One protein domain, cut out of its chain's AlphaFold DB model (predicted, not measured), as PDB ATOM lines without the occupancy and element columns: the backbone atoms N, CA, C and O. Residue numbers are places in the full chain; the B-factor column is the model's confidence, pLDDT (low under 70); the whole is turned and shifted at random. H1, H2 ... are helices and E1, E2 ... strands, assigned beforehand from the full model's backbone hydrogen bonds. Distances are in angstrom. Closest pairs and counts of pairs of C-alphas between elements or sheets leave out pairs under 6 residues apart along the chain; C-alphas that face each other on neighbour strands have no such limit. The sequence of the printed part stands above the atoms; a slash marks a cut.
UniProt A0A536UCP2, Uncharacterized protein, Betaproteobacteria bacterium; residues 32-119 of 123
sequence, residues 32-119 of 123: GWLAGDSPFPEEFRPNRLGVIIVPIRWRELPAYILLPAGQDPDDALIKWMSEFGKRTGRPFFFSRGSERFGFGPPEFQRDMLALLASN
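Overview. This is residues 32 to 119 of the 123 residues of an uncharacterized protein of Betaproteobacteria bacterium (UniProt A0A536UCP2). A strongly twisted sheet of two hairpins side by side, E1 with E2 and E3 with E4, has H2 packed over one face, while H3 lies by the edge strand E4 and its residues 114 to 117 stick out with the tail. The short H1 leads into E1 after a long stretch with no named element, residues 32 to 45. The 88 printed residues hold three named helices and four named strands, in the order H1 E1 E2 H2 E3 E4 H3; the sheet, E1 E2 E3 E4, is mixed, and the class is mixed, helices and strands. The whole is compact, with a radius of gyration of the C-alphas of 12.8 A and spans of 36 by 29 by 19 A.

Along the chain. H1, residues 46 to 49, measures 5.0 A and begins at C-alpha 46 (-69.715, 54.760, -19.661). E1 is residues 51 to 58, 20.2 A; E2 61 to 68, 22.9 A; H2 75 to 88, 19.6 A; E3 92 to 96, 13.7 A; E4 99 to 103, 13.5 A. H3, residues 106 to 117, measures 16.5 A and ends at C-alpha 117 (-63.397, 30.568, 2.176).

Arrangement. E1 and E2 are antiparallel, with N 54 and O 65 2.8 A apart. E2 and E3 are parallel, with N 93 and O 64 2.8 A apart. E3 and E4 are antiparallel, with N 101 and O 94 2.9 A apart. E2, H2 and E3 form a strand-helix-strand unit, two parallel strands joined through a helix, with a right-handed crossover. H2 is on the sheet at a height of 9.5 A, along the strands, over E3; its two layers are sheet and helix. H3 only grazes the sheet, with residues 108 to 113; the closest C-alphas of E4 and H3 are those of Phe 103 and Gln 109, 7.3 A apart. H1 also only grazes it. In H2 and H3 every O i to N i+4 pair is within hydrogen-bond range; H1 is too short for one.

Size, cuts and confidence. The C-alphas farthest apart, of Glu 42 and Ser 118, are 38.4 A apart. The printed part has no cut, no link is long, and no printed residue is under 70 in pLDDT.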
ATOM      1  N   GLY A  32     -74.212  46.847 -19.807       96.88
ATOM      2  CA  GLY A  32     -75.485  46.792 -19.090       96.88
ATOM      3  C   GLY A  32     -76.299  48.081 -19.227       96.88
ATOM      4  O   GLY A  32     -77.522  48.016 -19.259       96.88
ATOM      5  N   TRP A  33     -75.641  49.239 -19.375       97.81
ATOM      6  CA  TRP A  33     -76.297  50.515 -19.699       97.81
ATOM      7  C   TRP A  33     -76.878  50.558 -21.126       97.81
ATOM      8  O   TRP A  33     -77.923  51.150 -21.345       97.81
ATOM      9  N   LEU A  34     -76.225  49.914 -22.098       97.06
ATOM     10  CA  LEU A  34     -76.648  49.923 -23.507       97.06
ATOM     11  C   LEU A  34     -77.650  48.803 -23.843       97.06
ATOM     12  O   LEU A  34     -78.232  48.803 -24.924       97.06
ATOM     13  N   ALA A  35     -77.825  47.826 -22.951       94.81
ATOM     14  CA  ALA A  35     -78.767  46.729 -23.143       94.81
ATOM     15  C   ALA A  35     -80.199  47.252 -23.374       94.81
ATOM     16  O   ALA A  35     -80.605  48.252 -22.789       94.81
ATOM     17  N   GLY A  36     -80.978  46.568 -24.220       91.25
ATOM     18  CA  GLY A  36     -82.312  47.042 -24.615       91.25
ATOM     19  C   GLY A  36     -83.302  47.190 -23.452       91.25
ATOM     20  O   GLY A  36     -84.172  48.052 -23.497       91.25
ATOM     21  N   ASP A  37     -83.147  46.391 -22.397       90.12
ATOM     22  CA  ASP A  37     -83.924  46.438 -21.155       90.12
ATOM     23  C   ASP A  37     -83.137  47.076 -19.995       90.12
ATOM     24  O   ASP A  37     -83.358  46.750 -18.821       90.12
ATOM     25  N   SER A  38     -82.191  47.970 -20.311       95.62
ATOM     26  CA  SER A  38     -81.319  48.572 -19.309       95.62
ATOM     27  C   SER A  38     -82.114  49.302 -18.220       95.62
ATOM     28  O   SER A  38     -82.904  50.198 -18.523       95.62
ATOM     29  N   PRO A  39     -81.886  48.984 -16.933       95.12
ATOM     30  CA  PRO A  39     -82.493  49.716 -15.827       95.12
ATOM     31  C   PRO A  39     -81.700  50.974 -15.443       95.12
ATOM     32  O   PRO A  39     -82.047  51.632 -14.460       95.12
ATOM     33  N   PHE A  40     -80.586  51.250 -16.126       97.56
ATOM     34  CA  PHE A  40     -79.649  52.295 -15.737       97.56
ATOM     35  C   PHE A  40     -80.020  53.631 -16.385       97.56
ATOM     36  O   PHE A  40     -80.409  53.661 -17.552       97.56
ATOM     37  N   PRO A  41     -79.896  54.742 -15.646       96.94
ATOM     38  CA  PRO A  41     -80.238  56.055 -16.169       96.94
ATOM     39  C   PRO A  41     -79.187  56.547 -17.182       96.94
ATOM     40  O   PRO A  41     -78.090  55.995 -17.292       96.94
ATOM     41  N   GLU A  42     -79.502  57.599 -17.939       95.94
ATOM     42  CA  GLU A  42     -78.642  58.131 -19.012       95.94
ATOM     43  C   GLU A  42     -77.273  58.618 -18.498       95.94
ATOM     44  O   GLU A  42     -76.260  58.552 -19.198       95.94
ATOM     45  N   GLU A  43     -77.203  59.066 -17.245       95.62
ATOM     46  CA  GLU A  43     -75.965  59.485 -16.583       95.62
ATOM     47  C   GLU A  43     -74.974  58.324 -16.421       95.62
ATOM     48  O   GLU A  43     -73.771  58.555 -16.307       95.62
ATOM     49  N   PHE A  44     -75.451  57.073 -16.464       96.75
ATOM     50  CA  PHE A  44     -74.614  55.880 -16.313       96.75
ATOM     51  C   PHE A  44     -73.929  55.461 -17.615       96.75
ATOM     52  O   PHE A  44     -73.216  54.453 -17.660       96.75
ATOM     53  N   ARG A  45     -74.093  56.251 -18.679       95.88
ATOM     54  CA  ARG A  45     -73.350  56.076 -19.919       95.88
ATOM     55  C   ARG A  45     -71.839  56.018 -19.630       95.88
ATOM     56  O   ARG A  45     -71.316  56.950 -19.016       95.88
ATOM     57  N   PRO A  46     -71.091  55.003 -20.112       92.88
ATOM     58  CA  PRO A  46     -69.715  54.760 -19.661       92.88
ATOM     59  C   PRO A  46     -68.744  55.937 -19.808       92.88
ATOM     60  O   PRO A  46     -67.911  56.147 -18.935       92.88
ATOM     61  N   ASN A  47     -68.854  56.745 -20.869       90.19
ATOM     62  CA  ASN A  47     -67.977  57.908 -21.060       90.19
ATOM     63  C   ASN A  47     -68.317  59.106 -20.153       90.19
ATOM     64  O   ASN A  47     -67.557  60.067 -20.135       90.19
ATOM     65  N   ARG A  48     -69.454  59.072 -19.444       93.44
ATOM     66  CA  ARG A  48     -69.831  60.041 -18.402       93.44
ATOM     67  C   ARG A  48     -69.569  59.481 -17.008       93.44
ATOM     68  O   ARG A  48     -69.023  60.181 -16.167       93.44
ATOM     69  N   LEU A  49     -69.928  58.215 -16.796       94.69
ATOM     70  CA  LEU A  49     -69.790  57.530 -15.512       94.69
ATOM     71  C   LEU A  49     -68.338  57.145 -15.190       94.69
ATOM     72  O   LEU A  49     -67.996  56.952 -14.028       94.69
ATOM     73  N   GLY A  50     -67.498  56.959 -16.215       91.94
ATOM     74  CA  GLY A  50     -66.127  56.457 -16.076       91.94
ATOM     75  C   GLY A  50     -66.041  55.010 -15.569       91.94
ATOM     76  O   GLY A  50     -64.975  54.562 -15.148       91.94
ATOM     77  N   VAL A  51     -67.157  54.275 -15.634       93.81
ATOM     78  CA  VAL A  51     -67.318  52.874 -15.226       93.81
ATOM     79  C   VAL A  51     -68.074  52.134 -16.327       93.81
ATOM     80  O   VAL A  51     -69.073  52.624 -16.855       93.81
ATOM     81  N   ILE A  52     -67.611  50.935 -16.675       94.12
ATOM     82  CA  ILE A  52     -68.317  50.019 -17.572       94.12
ATOM     83  C   ILE A  52     -69.142  49.057 -16.722       94.12
ATOM     84  O   ILE A  52     -68.608  48.352 -15.867       94.12
ATOM     85  N   ILE A  53     -70.446  48.996 -16.990       96.62
ATOM     86  CA  ILE A  53     -71.349  48.040 -16.353       96.62
ATOM     87  C   ILE A  53     -71.340  46.761 -17.188       96.62
ATOM     88  O   ILE A  53     -71.893  46.723 -18.284       96.62
ATOM     89  N   VAL A  54     -70.697  45.711 -16.692       95.31
ATOM     90  CA  VAL A  54     -70.633  44.411 -17.370       95.31
ATOM     91  C   VAL A  54     -71.800  43.550 -16.883       95.31
ATOM     92  O   VAL A  54     -71.834  43.218 -15.695       95.31
ATOM     93  N   PRO A  55     -72.764  43.188 -17.747       95.69
ATOM     94  CA  PRO A  55     -73.831  42.276 -17.366       95.69
ATOM     95  C   PRO A  55     -73.273  40.858 -17.236       95.69
ATOM     96  O   PRO A  55     -72.543  40.372 -18.098       95.69
ATOM     97  N   ILE A  56     -73.629  40.192 -16.146       94.62
ATOM     98  CA  ILE A  56     -73.294  38.797 -15.865       94.62
ATOM     99  C   ILE A  56     -74.532  38.082 -15.311       94.62
ATOM    100  O   ILE A  56     -75.597  38.678 -15.122       94.62
ATOM    101  N   ARG A  57     -74.394  36.790 -15.025       93.56
ATOM    102  CA  ARG A  57     -75.410  36.013 -14.313       93.56
ATOM    103  C   ARG A  57     -74.840  35.534 -12.990       93.56
ATOM    104  O   ARG A  57     -73.723  35.028 -12.941       93.56
ATOM    105  N   TRP A  58     -75.623  35.677 -11.930       93.00
ATOM    106  CA  TRP A  58     -75.414  34.932 -10.696       93.00
ATOM    107  C   TRP A  58     -76.569  33.943 -10.569       93.00
ATOM    108  O   TRP A  58     -77.729  34.342 -10.446       93.00
ATOM    109  N   ARG A  59     -76.249  32.645 -10.655       89.25
ATOM    110  CA  ARG A  59     -77.248  31.589 -10.880       89.25
ATOM    111  C   ARG A  59     -78.077  31.953 -12.124       89.25
ATOM    112  O   ARG A  59     -77.507  32.306 -13.153       89.25
ATOM    113  N   GLU A  60     -79.400  31.962 -12.007       88.62
ATOM    114  CA  GLU A  60     -80.305  32.358 -13.087       88.62
ATOM    115  C   GLU A  60     -80.739  33.833 -13.046       88.62
ATOM    116  O   GLU A  60     -81.590  34.253 -13.835       88.62
ATOM    117  N   LEU A  61     -80.155  34.635 -12.148       89.12
ATOM    118  CA  LEU A  61     -80.526  36.034 -11.953       89.12
ATOM    119  C   LEU A  61     -79.528  36.989 -12.629       89.12
ATOM    120  O   LEU A  61     -78.313  36.759 -12.571       89.12
ATOM    121  N   PRO A  62     -80.012  38.090 -13.240       93.81
ATOM    122  CA  PRO A  62     -79.146  39.152 -13.733       93.81
ATOM    123  C   PRO A  62     -78.307  39.754 -12.607       93.81
ATOM    124  O   PRO A  62     -78.826  40.085 -11.539       93.81
ATOM    125  N   ALA A  63     -77.022  39.934 -12.883       96.94
ATOM    126  CA  ALA A  63     -76.063  40.564 -11.994       96.94
ATOM    127  C   ALA A  63     -75.134  41.485 -12.798       96.94
ATOM    128  O   ALA A  63     -75.097  41.424 -14.029       96.94
ATOM    129  N   TYR A  64     -74.383  42.345 -12.115       97.69
ATOM    130  CA  TYR A  64     -73.525  43.326 -12.785       97.69
ATOM    131  C   TYR A  64     -72.139  43.403 -12.156       97.69
ATOM    132  O   TYR A  64     -72.003  43.297 -10.943       97.69
ATOM    133  N   ILE A  65     -71.111  43.650 -12.964       96.00
ATOM    134  CA  ILE A  65     -69.782  44.046 -12.485       96.00
ATOM    135  C   ILE A  65     -69.562  45.508 -12.875       96.00
ATOM    136  O   ILE A  65     -69.659  45.861 -14.049       96.00
ATOM    137  N   LEU A  66     -69.257  46.352 -11.894       96.00
ATOM    138  CA  LEU A  66     -68.867  47.744 -12.086       96.00
ATOM    139  C   LEU A  66     -67.353  47.797 -12.297       96.00
ATOM    140  O   LEU A  66     -66.579  47.741 -11.340       96.00
ATOM    141  N   LEU A  67     -66.933  47.842 -13.561       91.88
ATOM    142  CA  LEU A  67     -65.527  47.818 -13.943       91.88
ATOM    143  C   LEU A  67     -64.999  49.249 -14.152       91.88
ATOM    144  O   LEU A  67     -65.546  49.957 -15.002       91.88
ATOM    145  N   PRO A  68     -63.928  49.673 -13.454       90.81
ATOM    146  CA  PRO A  68     -63.315  50.979 -13.677       90.81
ATOM    147  C   PRO A  68     -62.903  51.184 -15.139       90.81
ATOM    148  O   PRO A  68     -62.265  50.316 -15.749       90.81
ATOM    149  N   ALA A  69     -63.245  52.345 -15.692       87.44
ATOM    150  CA  ALA A  69     -62.958  52.743 -17.071       87.44
ATOM    151  C   ALA A  69     -62.556  54.226 -17.148       87.44
ATOM    152  O   ALA A  69     -63.047  54.986 -17.980       87.44
ATOM    153  N   GLY A  70     -61.670  54.632 -16.241       84.31
ATOM    154  CA  GLY A  70     -61.214  56.012 -16.063       84.31
ATOM    155  C   GLY A  70     -61.263  56.435 -14.599       84.31
ATOM    156  O   GLY A  70     -60.356  57.120 -14.138       84.31
ATOM    157  N   GLN A  71     -62.259  55.945 -13.856       87.50
ATOM    158  CA  GLN A  71     -62.375  56.133 -12.411       87.50
ATOM    159  C   GLN A  71     -62.976  54.896 -11.734       87.50
ATOM    160  O   GLN A  71     -63.657  54.092 -12.376       87.50
ATOM    161  N   ASP A  72     -62.710  54.743 -10.439       90.94
ATOM    162  CA  ASP A  72     -63.368  53.728  -9.617       90.94
ATOM    163  C   ASP A  72     -64.843  54.105  -9.369       90.94
ATOM    164  O   ASP A  72     -65.184  55.290  -9.368       90.94
ATOM    165  N   PRO A  73     -65.731  53.122  -9.125       93.81
ATOM    166  CA  PRO A  73     -67.093  53.375  -8.665       93.81
ATOM    167  C   PRO A  73     -67.131  54.248  -7.398       93.81
ATOM    168  O   PRO A  73     -66.653  53.851  -6.327       93.81
ATOM    169  N   ASP A  74     -67.725  55.434  -7.518       94.12
ATOM    170  CA  ASP A  74     -67.857  56.386  -6.416       94.12
ATOM    171  C   ASP A  74     -68.979  55.998  -5.429       94.12
ATOM    172  O   ASP A  74     -69.747  55.053  -5.640       94.12
ATOM    173  N   ASP A  75     -69.057  56.711  -4.300       95.44
ATOM    174  CA  ASP A  75     -70.073  56.451  -3.270       95.44
ATOM    175  C   ASP A  75     -71.504  56.647  -3.793       95.44
ATOM    176  O   ASP A  75     -72.416  55.936  -3.366       95.44
ATOM    177  N   ALA A  76     -71.718  57.586  -4.720       96.19
ATOM    178  CA  ALA A  76     -73.038  57.878  -5.270       96.19
ATOM    179  C   ALA A  76     -73.544  56.719  -6.141       96.19
ATOM    180  O   ALA A  76     -74.673  56.252  -5.962       96.19
ATOM    181  N   LEU A  77     -72.685  56.199  -7.018       97.00
ATOM    182  CA  LEU A  77     -72.948  55.024  -7.838       97.00
ATOM    183  C   LEU A  77     -73.172  53.788  -6.966       97.00
ATOM    184  O   LEU A  77     -74.148  53.067  -7.165       97.00
ATOM    185  N   ILE A  78     -72.313  53.546  -5.971       96.81
ATOM    186  CA  ILE A  78     -72.460  52.390  -5.074       96.81
ATOM    187  C   ILE A  78     -73.759  52.478  -4.272       96.81
ATOM    188  O   ILE A  78     -74.452  51.467  -4.121       96.81
ATOM    189  N   LYS A  79     -74.131  53.669  -3.791       97.44
ATOM    190  CA  LYS A  79     -75.404  53.884  -3.099       97.44
ATOM    191  C   LYS A  79     -76.584  53.572  -4.017       97.44
ATOM    192  O   LYS A  79     -77.446  52.782  -3.632       97.44
ATOM    193  N   TRP A  80     -76.589  54.117  -5.232       97.88
ATOM    194  CA  TRP A  80     -77.641  53.858  -6.215       97.88
ATOM    195  C   TRP A  80     -77.754  52.363  -6.536       97.88
ATOM    196  O   TRP A  80     -78.841  51.791  -6.482       97.88
ATOM    197  N   MET A  81     -76.624  51.697  -6.792       97.94
ATOM    198  CA  MET A  81     -76.574  50.263  -7.096       97.94
ATOM    199  C   MET A  81     -77.050  49.416  -5.916       97.94
ATOM    200  O   MET A  81     -77.749  48.422  -6.110       97.94
ATOM    201  N   SER A  82     -76.744  49.833  -4.687       97.06
ATOM    202  CA  SER A  82     -77.232  49.183  -3.467       97.06
ATOM    203  C   SER A  82     -78.748  49.310  -3.322       97.06
ATOM    204  O   SER A  82     -79.420  48.329  -3.007       97.06
ATOM    205  N   GLU A  83     -79.316  50.494  -3.561       97.56
ATOM    206  CA  GLU A  83     -80.768  50.719  -3.535       97.56
ATOM    207  C   GLU A  83     -81.480  49.938  -4.647       97.56
ATOM    208  O   GLU A  83     -82.493  49.276  -4.406       97.56
ATOM    209  N   PHE A  84     -80.908  49.943  -5.850       96.69
ATOM    210  CA  PHE A  84     -81.382  49.155  -6.979       96.69
ATOM    211  C   PHE A  84     -81.359  47.648  -6.679       96.69
ATOM    212  O   PHE A  84     -82.358  46.957  -6.898       96.69
ATOM    213  N   GLY A  85     -80.256  47.140  -6.124       95.62
ATOM    214  CA  GLY A  85     -80.112  45.741  -5.728       95.62
ATOM    215  C   GLY A  85     -81.094  45.341  -4.628       95.62
ATOM    216  O   GLY A  85     -81.714  44.286  -4.720       95.62
ATOM    217  N   LYS A  86     -81.336  46.210  -3.634       95.12
ATOM    218  CA  LYS A  86     -82.356  45.987  -2.591       95.12
ATOM    219  C   LYS A  86     -83.770  45.898  -3.166       95.12
ATOM    220  O   LYS A  86     -84.551  45.065  -2.721       95.12
ATOM    221  N   ARG A  87     -84.103  46.743  -4.146       95.12
ATOM    222  CA  ARG A  87     -85.435  46.774  -4.773       95.12
ATOM    223  C   ARG A  87     -85.678  45.597  -5.718       95.12
ATOM    224  O   ARG A  87     -86.813  45.154  -5.849       95.12
ATOM    225  N   THR A  88     -84.642  45.129  -6.412       94.00
ATOM    226  CA  THR A  88     -84.783  44.154  -7.511       94.00
ATOM    227  C   THR A  88     -84.241  42.764  -7.197       94.00
ATOM    228  O   THR A  88     -84.471  41.838  -7.971       94.00
ATOM    229  N   GLY A  89     -83.481  42.611  -6.111       93.75
ATOM    230  CA  GLY A  89     -82.749  41.387  -5.782       93.75
ATOM    231  C   GLY A  89     -81.528  41.122  -6.672       93.75
ATOM    232  O   GLY A  89     -80.853  40.114  -6.479       93.75
ATOM    233  N   ARG A  90     -81.221  42.000  -7.640       95.69
ATOM    234  CA  ARG A  90     -80.095  41.832  -8.569       95.69
ATOM    235  C   ARG A  90     -78.781  42.210  -7.877       95.69
ATOM    236  O   ARG A  90     -78.631  43.373  -7.488       95.69
ATOM    237  N   PRO A  91     -77.829  41.277  -7.706       97.50
ATOM    238  CA  PRO A  91     -76.566  41.598  -7.067       97.50
ATOM    239  C   PRO A  91     -75.621  42.322  -8.026       97.50
ATOM    240  O   PRO A  91     -75.780  42.299  -9.252       97.50
ATOM    241  N   PHE A  92     -74.595  42.939  -7.459       97.75
ATOM    242  CA  PHE A  92     -73.515  43.525  -8.230       97.75
ATOM    243  C   PHE A  92     -72.173  43.416  -7.512       97.75
ATOM    244  O   PHE A  92     -72.090  43.245  -6.295       97.75
ATOM    245  N   PHE A  93     -71.119  43.544  -8.303       96.62
ATOM    246  CA  PHE A  93     -69.730  43.537  -7.885       96.62
ATOM    247  C   PHE A  93     -69.081  44.871  -8.219       96.62
ATOM    248  O   PHE A  93     -69.420  45.490  -9.226       96.62
ATOM    249  N   PHE A  94     -68.127  45.304  -7.406       94.88
ATOM    250  CA  PHE A  94     -67.354  46.514  -7.673       94.88
ATOM    251  C   PHE A  94     -65.983  46.440  -7.009       94.88
ATOM    252  O   PHE A  94     -65.813  45.760  -5.994       94.88
ATOM    253  N   SER A  95     -65.006  47.148  -7.569       88.50
ATOM    254  CA  SER A  95     -63.676  47.288  -6.974       88.50
ATOM    255  C   SER A  95     -63.440  48.689  -6.424       88.50
ATOM    256  O   SER A  95     -63.935  49.664  -6.984       88.50
ATOM    257  N   ARG A  96     -62.633  48.778  -5.364       84.00
ATOM    258  CA  ARG A  96     -61.961  50.010  -4.929       84.00
ATOM    259  C   ARG A  96     -60.484  49.703  -4.774       84.00
ATOM    260  O   ARG A  96     -60.114  48.884  -3.931       84.00
ATOM    261  N   GLY A  97     -59.644  50.290  -5.623       82.38
ATOM    262  CA  GLY A  97     -58.242  49.887  -5.705       82.38
ATOM    263  C   GLY A  97     -58.083  48.382  -5.978       82.38
ATOM    264  O   GLY A  97     -58.598  47.858  -6.966       82.38
ATOM    265  N   SER A  98     -57.353  47.675  -5.111       81.12
ATOM    266  CA  SER A  98     -57.138  46.221  -5.217       81.12
ATOM    267  C   SER A  98     -58.259  45.380  -4.602       81.12
ATOM    268  O   SER A  98     -58.318  44.171  -4.850       81.12
ATOM    269  N   GLU A  99     -59.138  45.992  -3.809       86.44
ATOM    270  CA  GLU A  99     -60.191  45.288  -3.092       86.44
ATOM    271  C   GLU A  99     -61.425  45.085  -3.964       86.44
ATOM    272  O   GLU A  99     -61.761  45.886  -4.842       86.44
ATOM    273  N   ARG A 100     -62.103  43.969  -3.713       90.06
ATOM    274  CA  ARG A 100     -63.242  43.495  -4.488       90.06
ATOM    275  C   ARG A 100     -64.406  43.228  -3.559       90.06
ATOM    276  O   ARG A 100     -64.266  42.483  -2.594       90.06
ATOM    277  N   PHE A 101     -65.552  43.791  -3.899       92.94
ATOM    278  CA  PHE A 101     -66.748  43.744  -3.077       92.94
ATOM    279  C   PHE A 101     -67.911  43.154  -3.868       92.94
ATOM    280  O   PHE A 101     -67.986  43.291  -5.092       92.94
ATOM    281  N   GLY A 102     -68.827  42.509  -3.150       94.75
ATOM    282  CA  GLY A 102     -70.088  42.008  -3.680       94.75
ATOM    283  C   GLY A 102     -71.249  42.484  -2.815       94.75
ATOM    284  O   GLY A 102     -71.229  42.337  -1.592       94.75
ATOM    285  N   PHE A 103     -72.285  43.020  -3.448       95.25
ATOM    286  CA  PHE A 103     -73.524  43.419  -2.792       95.25
ATOM    287  C   PHE A 103     -74.703  42.668  -3.408       95.25
ATOM    288  O   PHE A 103     -74.795  42.521  -4.623       95.25
ATOM    289  N   GLY A 104     -75.628  42.206  -2.571       94.69
ATOM    290  CA  GLY A 104     -76.737  41.371  -3.013       94.69
ATOM    291  C   GLY A 104     -77.549  40.798  -1.854       94.69
ATOM    292  O   GLY A 104     -77.239  41.092  -0.694       94.69
ATOM    293  N   PRO A 105     -78.576  39.987  -2.158       93.62
ATOM    294  CA  PRO A 105     -79.447  39.374  -1.158       93.62
ATOM    295  C   PRO A 105     -78.687  38.389  -0.240       93.62
ATOM    296  O   PRO A 105     -77.556  38.000  -0.548       93.62
ATOM    297  N   PRO A 106     -79.268  37.960   0.898       93.69
ATOM    298  CA  PRO A 106     -78.575  37.117   1.878       93.69
ATOM    299  C   PRO A 106     -77.964  35.832   1.300       93.69
ATOM    300  O   PRO A 106     -76.886  35.412   1.711       93.69
ATOM    301  N   GLU A 107     -78.630  35.194   0.345       94.19
ATOM    302  CA  GLU A 107     -78.133  34.011  -0.356       94.19
ATOM    303  C   GLU A 107     -76.913  34.307  -1.236       94.19
ATOM    304  O   GLU A 107     -75.990  33.497  -1.268       94.19
ATOM    305  N   PHE A 108     -76.854  35.483  -1.865       94.81
ATOM    306  CA  PHE A 108     -75.680  35.931  -2.604       94.81
ATOM    307  C   PHE A 108     -74.510  36.130  -1.641       94.81
ATOM    308  O   PHE A 108     -73.415  35.645  -1.898       94.81
ATOM    309  N   GLN A 109     -74.750  36.762  -0.488       93.44
ATOM    310  CA  GLN A 109     -73.714  36.954   0.532       93.44
ATOM    311  C   GLN A 109     -73.148  35.618   1.033       93.44
ATOM    312  O   GLN A 109     -71.934  35.477   1.162       93.44
ATOM    313  N   ARG A 110     -74.000  34.605   1.248       94.25
ATOM    314  CA  ARG A 110     -73.543  33.251   1.613       94.25
ATOM    315  C   ARG A 110     -72.687  32.613   0.518       94.25
ATOM    316  O   ARG A 110     -71.636  32.062   0.836       94.25
ATOM    317  N   ASP A 111     -73.102  32.718  -0.746       92.94
ATOM    318  CA  ASP A 111     -72.320  32.209  -1.882       92.94
ATOM    319  C   ASP A 111     -70.944  32.894  -1.958       92.94
ATOM    320  O   ASP A 111     -69.925  32.231  -2.154       92.94
ATOM    321  N   MET A 112     -70.894  34.216  -1.756       93.56
ATOM    322  CA  MET A 112     -69.643  34.981  -1.794       93.56
ATOM    323  C   MET A 112     -68.708  34.612  -0.637       93.56
ATOM    324  O   MET A 112     -67.512  34.428  -0.854       93.56
ATOM    325  N   LEU A 113     -69.241  34.431   0.575       91.06
ATOM    326  CA  LEU A 113     -68.462  33.954   1.722       91.06
ATOM    327  C   LEU A 113     -67.878  32.557   1.470       91.06
ATOM    328  O   LEU A 113     -66.713  32.316   1.784       91.06
ATOM    329  N   ALA A 114     -68.645  31.653   0.854       91.88
ATOM    330  CA  ALA A 114     -68.167  30.318   0.497       91.88
ATOM    331  C   ALA A 114     -67.049  30.353  -0.565       91.88
ATOM    332  O   ALA A 114     -66.081  29.591  -0.475       91.88
ATOM    333  N   LEU A 115     -67.140  31.258  -1.548       89.44
ATOM    334  CA  LEU A 115     -66.077  31.478  -2.537       89.44
ATOM    335  C   LEU A 115     -64.786  31.977  -1.883       89.44
ATOM    336  O   LEU A 115     -63.718  31.424  -2.153       89.44
ATOM    337  N   LEU A 116     -64.889  32.970  -0.998       88.56
ATOM    338  CA  LEU A 116     -63.743  33.522  -0.273       88.56
ATOM    339  C   LEU A 116     -63.092  32.476   0.640       88.56
ATOM    340  O   LEU A 116     -61.872  32.331   0.624       88.56
ATOM    341  N   ALA A 117     -63.892  31.681   1.360       90.25
ATOM    342  CA  ALA A 117     -63.397  30.568   2.176       90.25
ATOM    343  C   ALA A 117     -62.661  29.502   1.343       90.25
ATOM    344  O   ALA A 117     -61.746  28.846   1.833       90.25
ATOM    345  N   SER A 118     -63.023  29.366   0.066       90.12
ATOM    346  CA  SER A 118     -62.370  28.466  -0.893       90.12
ATOM    347  C   SER A 118     -61.156  29.094  -1.595       90.12
ATOM    348  O   SER A 118     -60.672  28.539  -2.583       90.12
ATOM    349  N   ASN A 119     -60.693  30.266  -1.142       86.19
ATOM    350  CA  ASN A 119     -59.619  31.059  -1.747       86.19
ATOM    351  C   ASN A 119     -59.851  31.394  -3.238       86.19
ATOM    352  O   ASN A 119     -58.910  31.531  -4.024       86.19
TER     353      ASN A 119